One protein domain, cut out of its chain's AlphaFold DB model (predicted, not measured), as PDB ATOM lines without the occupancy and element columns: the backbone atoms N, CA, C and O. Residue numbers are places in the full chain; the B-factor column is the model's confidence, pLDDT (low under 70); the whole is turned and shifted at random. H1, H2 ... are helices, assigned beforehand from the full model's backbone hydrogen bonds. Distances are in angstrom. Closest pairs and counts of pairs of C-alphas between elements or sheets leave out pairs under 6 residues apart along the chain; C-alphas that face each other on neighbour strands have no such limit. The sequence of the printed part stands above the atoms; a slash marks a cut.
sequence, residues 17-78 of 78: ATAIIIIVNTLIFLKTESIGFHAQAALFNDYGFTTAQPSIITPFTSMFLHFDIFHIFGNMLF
ATOM      1  N   ALA A  17      40.769  29.432  -2.016       93.94
ATOM      2  CA  ALA A  17      41.369  30.582  -1.341       93.94
ATOM      3  C   ALA A  17      40.334  31.689  -1.092       93.94
ATOM      4  O   ALA A  17      40.209  32.169   0.029       93.94
ATOM      5  N   THR A  18      39.536  32.029  -2.107       92.75
ATOM      6  CA  THR A  18      38.456  33.017  -1.992       92.75
ATOM      7  C   THR A  18      37.406  32.570  -0.981       92.75
ATOM      8  O   THR A  18      37.043  33.342  -0.103       92.75
ATOM      9  N   ALA A  19      36.969  31.310  -1.040       93.38
ATOM     10  CA  ALA A  19      36.002  30.777  -0.082       93.38
ATOM     11  C   ALA A  19      36.519  30.852   1.367       93.38
ATOM     12  O   ALA A  19      35.788  31.270   2.262       93.38
ATOM     13  N   ILE A  20      37.789  30.505   1.598       96.44
ATOM     14  CA  ILE A  20      38.426  30.587   2.920       96.44
ATOM     15  C   ILE A  20      38.491  32.040   3.396       96.44
ATOM     16  O   ILE A  20      38.114  32.319   4.532       96.44
ATOM     17  N   ILE A  21      38.922  32.968   2.538       95.88
ATOM     18  CA  ILE A  21      39.001  34.396   2.872       95.88
ATOM     19  C   ILE A  21      37.614  34.935   3.241       95.88
ATOM     20  O   ILE A  21      37.494  35.624   4.252       95.88
ATOM     21  N   ILE A  22      36.563  34.579   2.493       96.12
ATOM     22  CA  ILE A  22      35.183  34.994   2.793       96.12
ATOM     23  C   ILE A  22      34.743  34.483   4.167       96.12
ATOM     24  O   ILE A  22      34.236  35.255   4.987       96.12
ATOM     25  N   ILE A  23      34.963  33.194   4.445       97.12
ATOM     26  CA  ILE A  23      34.578  32.574   5.719       97.12
ATOM     27  C   ILE A  23      35.309  33.247   6.882       97.12
ATOM     28  O   ILE A  23      34.675  33.644   7.858       97.12
ATOM     29  N   VAL A  24      36.629  33.414   6.778       97.94
ATOM     30  CA  VAL A  24      37.446  34.013   7.843       97.94
ATOM     31  C   VAL A  24      37.026  35.459   8.113       97.94
ATOM     32  O   VAL A  24      36.802  35.809   9.270       97.94
ATOM     33  N   ASN A  25      36.848  36.279   7.073       97.56
ATOM     34  CA  ASN A  25      36.399  37.667   7.234       97.56
ATOM     35  C   ASN A  25      35.016  37.755   7.883       97.56
ATOM     36  O   ASN A  25      34.811  38.544   8.804       97.56
ATOM     37  N   THR A  26      34.088  36.895   7.460       96.62
ATOM     38  CA  THR A  26      32.738  36.841   8.034       96.62
ATOM     39  C   THR A  26      32.778  36.473   9.518       96.62
ATOM     40  O   THR A  26      32.125  37.120  10.332       96.62
ATOM     41  N   LEU A  27      33.571  35.468   9.901       97.75
ATOM     42  CA  LEU A  27      33.695  35.047  11.299       97.75
ATOM     43  C   LEU A  27      34.324  36.132  12.182       97.75
ATOM     44  O   LEU A  27      33.848  36.362  13.296       97.75
ATOM     45  N   ILE A  28      35.364  36.813  11.692       96.88
ATOM     46  CA  ILE A  28      36.012  37.915  12.415       96.88
ATOM     47  C   ILE A  28      35.033  39.074  12.610       96.88
ATOM     48  O   ILE A  28      34.929  39.592  13.723       96.88
ATOM     49  N   PHE A  29      34.266  39.438  11.581       96.81
ATOM     50  CA  PHE A  29      33.246  40.479  11.683       96.81
ATOM     51  C   PHE A  29      32.159  40.121  12.700       96.81
ATOM     52  O   PHE A  29      31.918  40.890  13.624       96.81
ATOM     53  N   LEU A  30      31.582  38.916  12.617       96.25
ATOM     54  CA  LEU A  30      30.573  38.459  13.580       96.25
ATOM     55  C   LEU A  30      31.102  38.476  15.019       96.25
ATOM     56  O   LEU A  30      30.388  38.866  15.942       96.25
ATOM     57  N   LYS A  31      32.366  38.085  15.227       96.00
ATOM     58  CA  LYS A  31      32.992  38.146  16.550       96.00
ATOM     59  C   LYS A  31      33.161  39.589  17.027       96.00
ATOM     60  O   LYS A  31      32.890  39.865  18.193       96.00
ATOM     61  N   THR A  32      33.591  40.475  16.142       94.81
ATOM     62  CA  THR A  32      33.866  41.886  16.437       94.81
ATOM     63  C   THR A  32      32.585  42.673  16.731       94.81
ATOM     64  O   THR A  32      32.583  43.501  17.632       94.81
ATOM     65  N   GLU A  33      31.477  42.348  16.067       93.44
ATOM     66  CA  GLU A  33      30.154  42.919  16.360       93.44
ATOM     67  C   GLU A  33      29.520  42.327  17.630       93.44
ATOM     68  O   GLU A  33      28.698  42.963  18.285       93.44
ATOM     69  N   SER A  34      29.901  41.103  18.016       94.94
ATOM     70  CA  SER A  34      29.378  40.454  19.229       94.94
ATOM     71  C   SER A  34      29.991  40.970  20.537       94.94
ATOM     72  O   SER A  34      29.501  40.639  21.618       94.94
ATOM     73  N   ILE A  35      31.088  41.728  20.461       94.38
ATOM     74  CA  ILE A  35      31.782  42.280  21.630       94.38
ATOM     75  C   ILE A  35      31.356  43.731  21.873       94.38
ATOM     76  O   ILE A  35      30.952  44.444  20.963       94.38
ATOM     77  N   GLY A  36      31.433  44.187  23.125       94.25
ATOM     78  CA  GLY A  36      31.077  45.568  23.464       94.25
ATOM     79  C   GLY A  36      32.031  46.596  22.843       94.25
ATOM     80  O   GLY A  36      33.203  46.304  22.611       94.25
ATOM     81  N   PHE A  37      31.546  47.828  22.671       92.00
ATOM     82  CA  PHE A  37      32.261  48.940  22.024       92.00
ATOM     83  C   PHE A  37      33.716  49.129  22.494       92.00
ATOM     84  O   PHE A  37      34.618  49.289  21.679       92.00
ATOM     85  N   HIS A  38      33.981  49.061  23.804       94.62
ATOM     86  CA  HIS A  38      35.345  49.207  24.329       94.62
ATOM     87  C   HIS A  38      36.286  48.082  23.876       94.62
ATOM     88  O   HIS A  38      37.440  48.338  23.542       94.62
ATOM     89  N   ALA A  39      35.798  46.839  23.844       94.75
ATOM     90  CA  ALA A  39      36.582  45.695  23.390       94.75
ATOM     91  C   ALA A  39      36.798  45.740  21.870       94.75
ATOM     92  O   ALA A  39      37.878  45.399  21.396       94.75
ATOM     93  N   GLN A  40      35.798  46.211  21.119       94.44
ATOM     94  CA  GLN A  40      35.921  46.471  19.686       94.44
ATOM     95  C   GLN A  40      36.997  47.531  19.418       94.44
ATOM     96  O   GLN A  40      37.915  47.286  18.642       94.44
ATOM     97  N   ALA A  41      36.954  48.672  20.110       93.88
ATOM     98  CA  ALA A  41      37.947  49.733  19.957       93.88
ATOM     99  C   ALA A  41      39.375  49.262  20.286       93.88
ATOM    100  O   ALA A  41      40.308  49.603  19.561       93.88
ATOM    101  N   ALA A  42      39.544  48.445  21.333       94.12
ATOM    102  CA  ALA A  42      40.832  47.839  21.667       94.12
ATOM    103  C   ALA A  42      41.333  46.910  20.547       94.12
ATOM    104  O   ALA A  42      42.469  47.036  20.107       94.12
ATOM    105  N   LEU A  43      40.460  46.055  20.005       95.00
ATOM    106  CA  LEU A  43      40.797  45.162  18.894       95.00
ATOM    107  C   LEU A  43      41.235  45.949  17.645       95.00
ATOM    108  O   LEU A  43      42.230  45.604  17.010       95.00
ATOM    109  N   PHE A  44      40.547  47.042  17.312       94.62
ATOM    110  CA  PHE A  44      40.960  47.921  16.214       94.62
ATOM    111  C   PHE A  44      42.282  48.645  16.493       94.62
ATOM    112  O   PHE A  44      43.025  48.922  15.554       94.62
ATOM    113  N   ASN A  45      42.597  48.944  17.755       94.19
ATOM    114  CA  ASN A  45      43.882  49.530  18.128       94.19
ATOM    115  C   ASN A  45      45.036  48.530  17.965       94.19
ATOM    116  O   ASN A  45      46.071  48.896  17.418       94.19
ATOM    117  N   ASP A  46      44.824  47.281  18.383       93.69
ATOM    118  CA  ASP A  46      45.854  46.238  18.392       93.69
ATOM    119  C   ASP A  46      46.147  45.680  16.989       93.69
ATOM    120  O   ASP A  46      47.290  45.354  16.663       93.69
ATOM    121  N   TYR A  47      45.114  45.555  16.146       95.81
ATOM    122  CA  TYR A  47      45.214  44.897  14.835       95.81
ATOM    123  C   TYR A  47      45.060  45.851  13.644       95.81
ATOM    124  O   TYR A  47      45.229  45.425  12.495       95.81
ATOM    125  N   GLY A  48      44.741  47.122  13.894       95.12
ATOM    126  CA  GLY A  48      44.659  48.164  12.877       95.12
ATOM    127  C   GLY A  48      46.033  48.704  12.490       95.12
ATOM    128  O   GLY A  48      46.955  48.772  13.299       95.12
ATOM    129  N   PHE A  49      46.178  49.121  11.233       95.44
ATOM    130  CA  PHE A  49      47.400  49.771  10.773       95.44
ATOM    131  C   PHE A  49      47.323  51.279  11.014       95.44
ATOM    132  O   PHE A  49      46.482  51.970  10.441       95.44
ATOM    133  N   THR A  50      48.217  51.796  11.857       92.81
ATOM    134  CA  THR A  50      48.323  53.226  12.163       92.81
ATOM    135  C   THR A  50      49.779  53.668  12.197       92.81
ATOM    136  O   THR A  50      50.676  52.915  12.572       92.81
ATOM    137  N   THR A  51      50.026  54.924  11.837       91.56
ATOM    138  CA  THR A  51      51.357  55.539  11.913       91.56
ATOM    139  C   THR A  51      51.824  55.756  13.351       91.56
ATOM    140  O   THR A  51      53.025  55.854  13.588       91.56
ATOM    141  N   ALA A  52      50.899  55.798  14.317       92.81
ATOM    142  CA  ALA A  52      51.217  55.949  15.736       92.81
ATOM    143  C   ALA A  52      51.856  54.689  16.349       92.81
ATOM    144  O   ALA A  52      52.571  54.789  17.342       92.81
ATOM    145  N   GLN A  53      51.598  53.514  15.764       90.62
ATOM    146  CA  GLN A  53      52.097  52.216  16.220       90.62
ATOM    147  C   GLN A  53      52.602  51.421  15.005       90.62
ATOM    148  O   GLN A  53      51.903  50.542  14.496       90.62
ATOM    149  N   PRO A  54      53.791  51.763  14.477       90.56
ATOM    150  CA  PRO A  54      54.301  51.152  13.260       90.56
ATOM    151  C   PRO A  54      54.539  49.655  13.465       90.56
ATOM    152  O   PRO A  54      55.291  49.238  14.344       90.56
ATOM    153  N   SER A  55      53.924  48.841  12.612       94.25
ATOM    154  CA  SER A  55      54.095  47.392  12.601       94.25
ATOM    155  C   SER A  55      54.090  46.864  11.171       94.25
ATOM    156  O   SER A  55      53.430  47.400  10.281       94.25
ATOM    157  N   ILE A  56      54.867  45.804  10.950       94.62
ATOM    158  CA  ILE A  56      54.955  45.094   9.666       94.62
ATOM    159  C   ILE A  56      53.787  44.110   9.515       94.62
ATOM    160  O   ILE A  56      53.429  43.734   8.404       94.62
ATOM    161  N   ILE A  57      53.174  43.701  10.629       96.44
ATOM    162  CA  ILE A  57      52.091  42.713  10.648       96.44
ATOM    163  C   ILE A  57      50.732  43.394  10.474       96.44
ATOM    164  O   ILE A  57      49.864  42.868   9.780       96.44
ATOM    165  N   THR A  58      50.562  44.587  11.048       96.31
ATOM    166  CA  THR A  58      49.283  45.307  11.028       96.31
ATOM    167  C   THR A  58      48.732  45.628   9.636       96.31
ATOM    168  O   THR A  58      47.514  45.583   9.509       96.31
ATOM    169  N   PRO A  59      49.535  45.860   8.572       95.69
ATOM    170  CA  PRO A  59      49.009  45.965   7.211       95.69
ATOM    171  C   PRO A  59      48.256  44.717   6.740       95.69
ATOM    172  O   PRO A  59      47.371  44.831   5.900       95.69
ATOM    173  N   PHE A  60      48.598  43.532   7.258       96.56
ATOM    174  CA  PHE A  60      47.930  42.276   6.918       96.56
ATOM    175  C   PHE A  60      46.734  42.006   7.829       96.56
ATOM    176  O   PHE A  60      45.677  41.613   7.347       96.56
ATOM    177  N   THR A  61      46.865  42.224   9.141       96.62
ATOM    178  CA  THR A  61      45.747  41.988  10.073       96.62
ATOM    179  C   THR A  61      44.618  42.985   9.863       96.62
ATOM    180  O   THR A  61      43.453  42.606   9.966       96.62
ATOM    181  N   SER A  62      44.932  44.228   9.478       95.50
ATOM    182  CA  SER A  62      43.919  45.245   9.200       95.50
ATOM    183  C   SER A  62      43.027  44.891   8.012       95.50
ATOM    184  O   SER A  62      41.906  45.378   7.952       95.50
ATOM    185  N   MET A  63      43.476  44.024   7.093       95.56
ATOM    186  CA  MET A  63      42.657  43.558   5.962       95.56
ATOM    187  C   MET A  63      41.447  42.721   6.402       95.56
ATOM    188  O   MET A  63      40.524  42.539   5.615       95.56
ATOM    189  N   PHE A  64      41.440  42.218   7.641       97.06
ATOM    190  CA  PHE A  64      40.331  41.440   8.198       97.06
ATOM    191  C   PHE A  64      39.374  42.267   9.066       97.06
ATOM    192  O   PHE A  64      38.297  41.790   9.434       97.06
ATOM    193  N   LEU A  65      39.743  43.505   9.399       96.38
ATOM    194  CA  LEU A  65      38.930  44.391  10.224       96.38
ATOM    195  C   LEU A  65      37.932  45.154   9.356       96.38
ATOM    196  O   LEU A  65      38.311  45.841   8.412       96.38
ATOM    197  N   HIS A  66      36.653  45.066   9.709       96.12
ATOM    198  CA  HIS A  66      35.566  45.739   9.003       96.12
ATOM    199  C   HIS A  66      34.731  46.520  10.010       96.12
ATOM    200  O   HIS A  66      34.311  45.963  11.020       96.12
ATOM    201  N   PHE A  67      34.533  47.813   9.749       89.50
ATOM    202  CA  PHE A  67      33.835  48.712  10.669       89.50
ATOM    203  C   PHE A  67      32.314  48.523  10.648       89.50
ATOM    204  O   PHE A  67      31.664  48.666  11.675       89.50
ATOM    205  N   ASP A  68      31.747  48.204   9.484       91.69
ATOM    206  CA  ASP A  68      30.305  48.071   9.308       91.69
ATOM    207  C   ASP A  68      29.949  47.000   8.270       91.69
ATOM    208  O   ASP A  68      30.790  46.507   7.508       91.69
ATOM    209  N   ILE A  69      28.663  46.651   8.245       94.19
ATOM    210  CA  ILE A  69      28.136  45.577   7.404       94.19
ATOM    211  C   ILE A  69      28.236  45.868   5.899       94.19
ATOM    212  O   ILE A  69      28.415  44.938   5.114       94.19
ATOM    213  N   PHE A  70      28.163  47.133   5.472       94.44
ATOM    214  CA  PHE A  70      28.281  47.487   4.058       94.44
ATOM    215  C   PHE A  70      29.730  47.400   3.582       94.44
ATOM    216  O   PHE A  70      29.965  46.944   2.463       94.44
ATOM    217  N   HIS A  71      30.699  47.752   4.433       91.81
ATOM    218  CA  HIS A  71      32.121  47.566   4.131       91.81
ATOM    219  C   HIS A  71      32.472  46.100   3.867       91.81
ATOM    220  O   HIS A  71      33.065  45.790   2.834       91.81
ATOM    221  N   ILE A  72      32.091  45.185   4.769       94.56
ATOM    222  CA  ILE A  72      32.375  43.756   4.564       94.56
ATOM    223  C   ILE A  72      31.615  43.203   3.362       94.56
ATOM    224  O   ILE A  72      32.194  42.476   2.561       94.56
ATOM    225  N   PHE A  73      30.350  43.586   3.180       94.06
ATOM    226  CA  PHE A  73      29.568  43.149   2.029       94.06
ATOM    227  C   PHE A  73      30.222  43.556   0.702       94.06
ATOM    228  O   PHE A  73      30.359  42.723  -0.192       94.06
ATOM    229  N   GLY A  74      30.676  44.810   0.592       90.00
ATOM    230  CA  GLY A  74      31.400  45.296  -0.581       90.00
ATOM    231  C   GLY A  74      32.681  44.506  -0.843       90.00
ATOM    232  O   GLY A  74      32.874  44.026  -1.955       90.00
ATOM    233  N   ASN A  75      33.507  44.286   0.183       92.31
ATOM    234  CA  ASN A  75      34.755  43.524   0.054       92.31
ATOM    235  C   ASN A  75      34.548  42.051  -0.325       92.31
ATOM    236  O   ASN A  75      35.432  41.449  -0.916       92.31
ATOM    237  N   MET A  76      33.418  41.436   0.031       92.75
ATOM    238  CA  MET A  76      33.139  40.056  -0.388       92.75
ATOM    239  C   MET A  76      32.595  39.977  -1.821       92.75
ATOM    240  O   MET A  76      32.636  38.907  -2.431       92.75
ATOM    241  N   LEU A  77      32.062  41.083  -2.353       88.38
ATOM    242  CA  LEU A  77      31.521  41.162  -3.710       88.38
ATOM    243  C   LEU A  77      32.596  41.459  -4.775       88.38
ATOM    244  O   LEU A  77      32.398  41.070  -5.930       88.38
ATOM    245  N   PHE A  78      33.697  42.130  -4.413       81.75
ATOM    246  CA  PHE A  78      34.772  42.568  -5.321       81.75
ATOM    247  C   PHE A  78      36.133  41.990  -4.941       81.75
ATOM    248  O   PHE A  78      36.865  41.598  -5.880       81.75
TER     249      PHE A  78
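AT A GLANCE: This is residues 17 to 78 of the 78 residues of an uncharacterized protein of Phycisphaerales bacterium (UniProt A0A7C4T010). H1, the longest helix, and H2 make a V joined by a tight link, and the short H3 crosses the open side of the V from the last residues of H2 to the middle of H1, so that the three form a triangle. H4 folds back side by side with H1, running opposite ways and nearly parallel to it, while the link of residues 48 to 57 loops round the corner between H2 and H3. The printed part has 62 residues with four named helices, in the order H1, H2, H3, H4, and no named strand; the class is all helix. It is compact, with a radius of gyration of the C-alphas of 12.0 A, and its C-alphas span 32 by 27 by 17 A.

IN THESE COORDINATES: H1 runs from residue 17 to residue 33, 24.3 A from first to last C-alpha, beginning at C-alpha 17 at (41.369, 30.582, -1.341). H2, residues 37 to 47, measures 15.4 A and ends at C-alpha 47 at (45.214, 44.897, 14.835). H3, residues 58 to 64, measures 10.2 A. H4, residues 69 to 77, measures 12.4 A and ends at C-alpha 77 at (31.521, 41.162, -3.710).

HOW THE PARTS SIT: H1 touches H4 with residues 22 to 29 alone, at a shallow tilt of 3 degrees, opposite ways; their closest C-alphas, those of Ile 22 and Met 76, are 6.3 A apart. H1 touches H3 with residues 24 to 29 alone, about perpendicular at 88 degrees; the closest C-alphas, those of Asn 25 and Phe 64, are 5.5 A apart. H1 and H2 are close but not clearly touching, at a steep tilt of 40 degrees, opposite ways; their closest C-alphas, those of Thr 32 and Gln 40, are 6.0 A apart. H2 and H3 only just touch, with 3 pairs of C-alphas within 8 A, the closest being those of Tyr 47 and Thr 58 at 5.6 A. These two stand at a steep tilt of 48 degrees, opposite ways. H4 is apart from both H2 and H3. Of the three pairs of helices that touch, one is at a shallow tilt, and the helix packing is mostly crossed, but only just. In H1, H2 and H4 every O i to N i+4 pair is within hydrogen-bond range; in H3 1 of 3 such pairs is, beside 3 of 4 O i to N i+3 pairs.

THE WHOLE: The two C-alphas farthest apart, those of Ala 19 and Ala 52, are 33.4 A apart, and those of Ala 17 and Phe 78, the first and last printed, 14.2 A. The printed part has no cut and ends at the chain's last residue, Phe 78. The links H1 to H2 and H3 to H4 are tight, the link H2 to H3 with 10 residues is short, and no link is long. The mean pLDDT of the printed part is 94.3, and no printed residue is under 70.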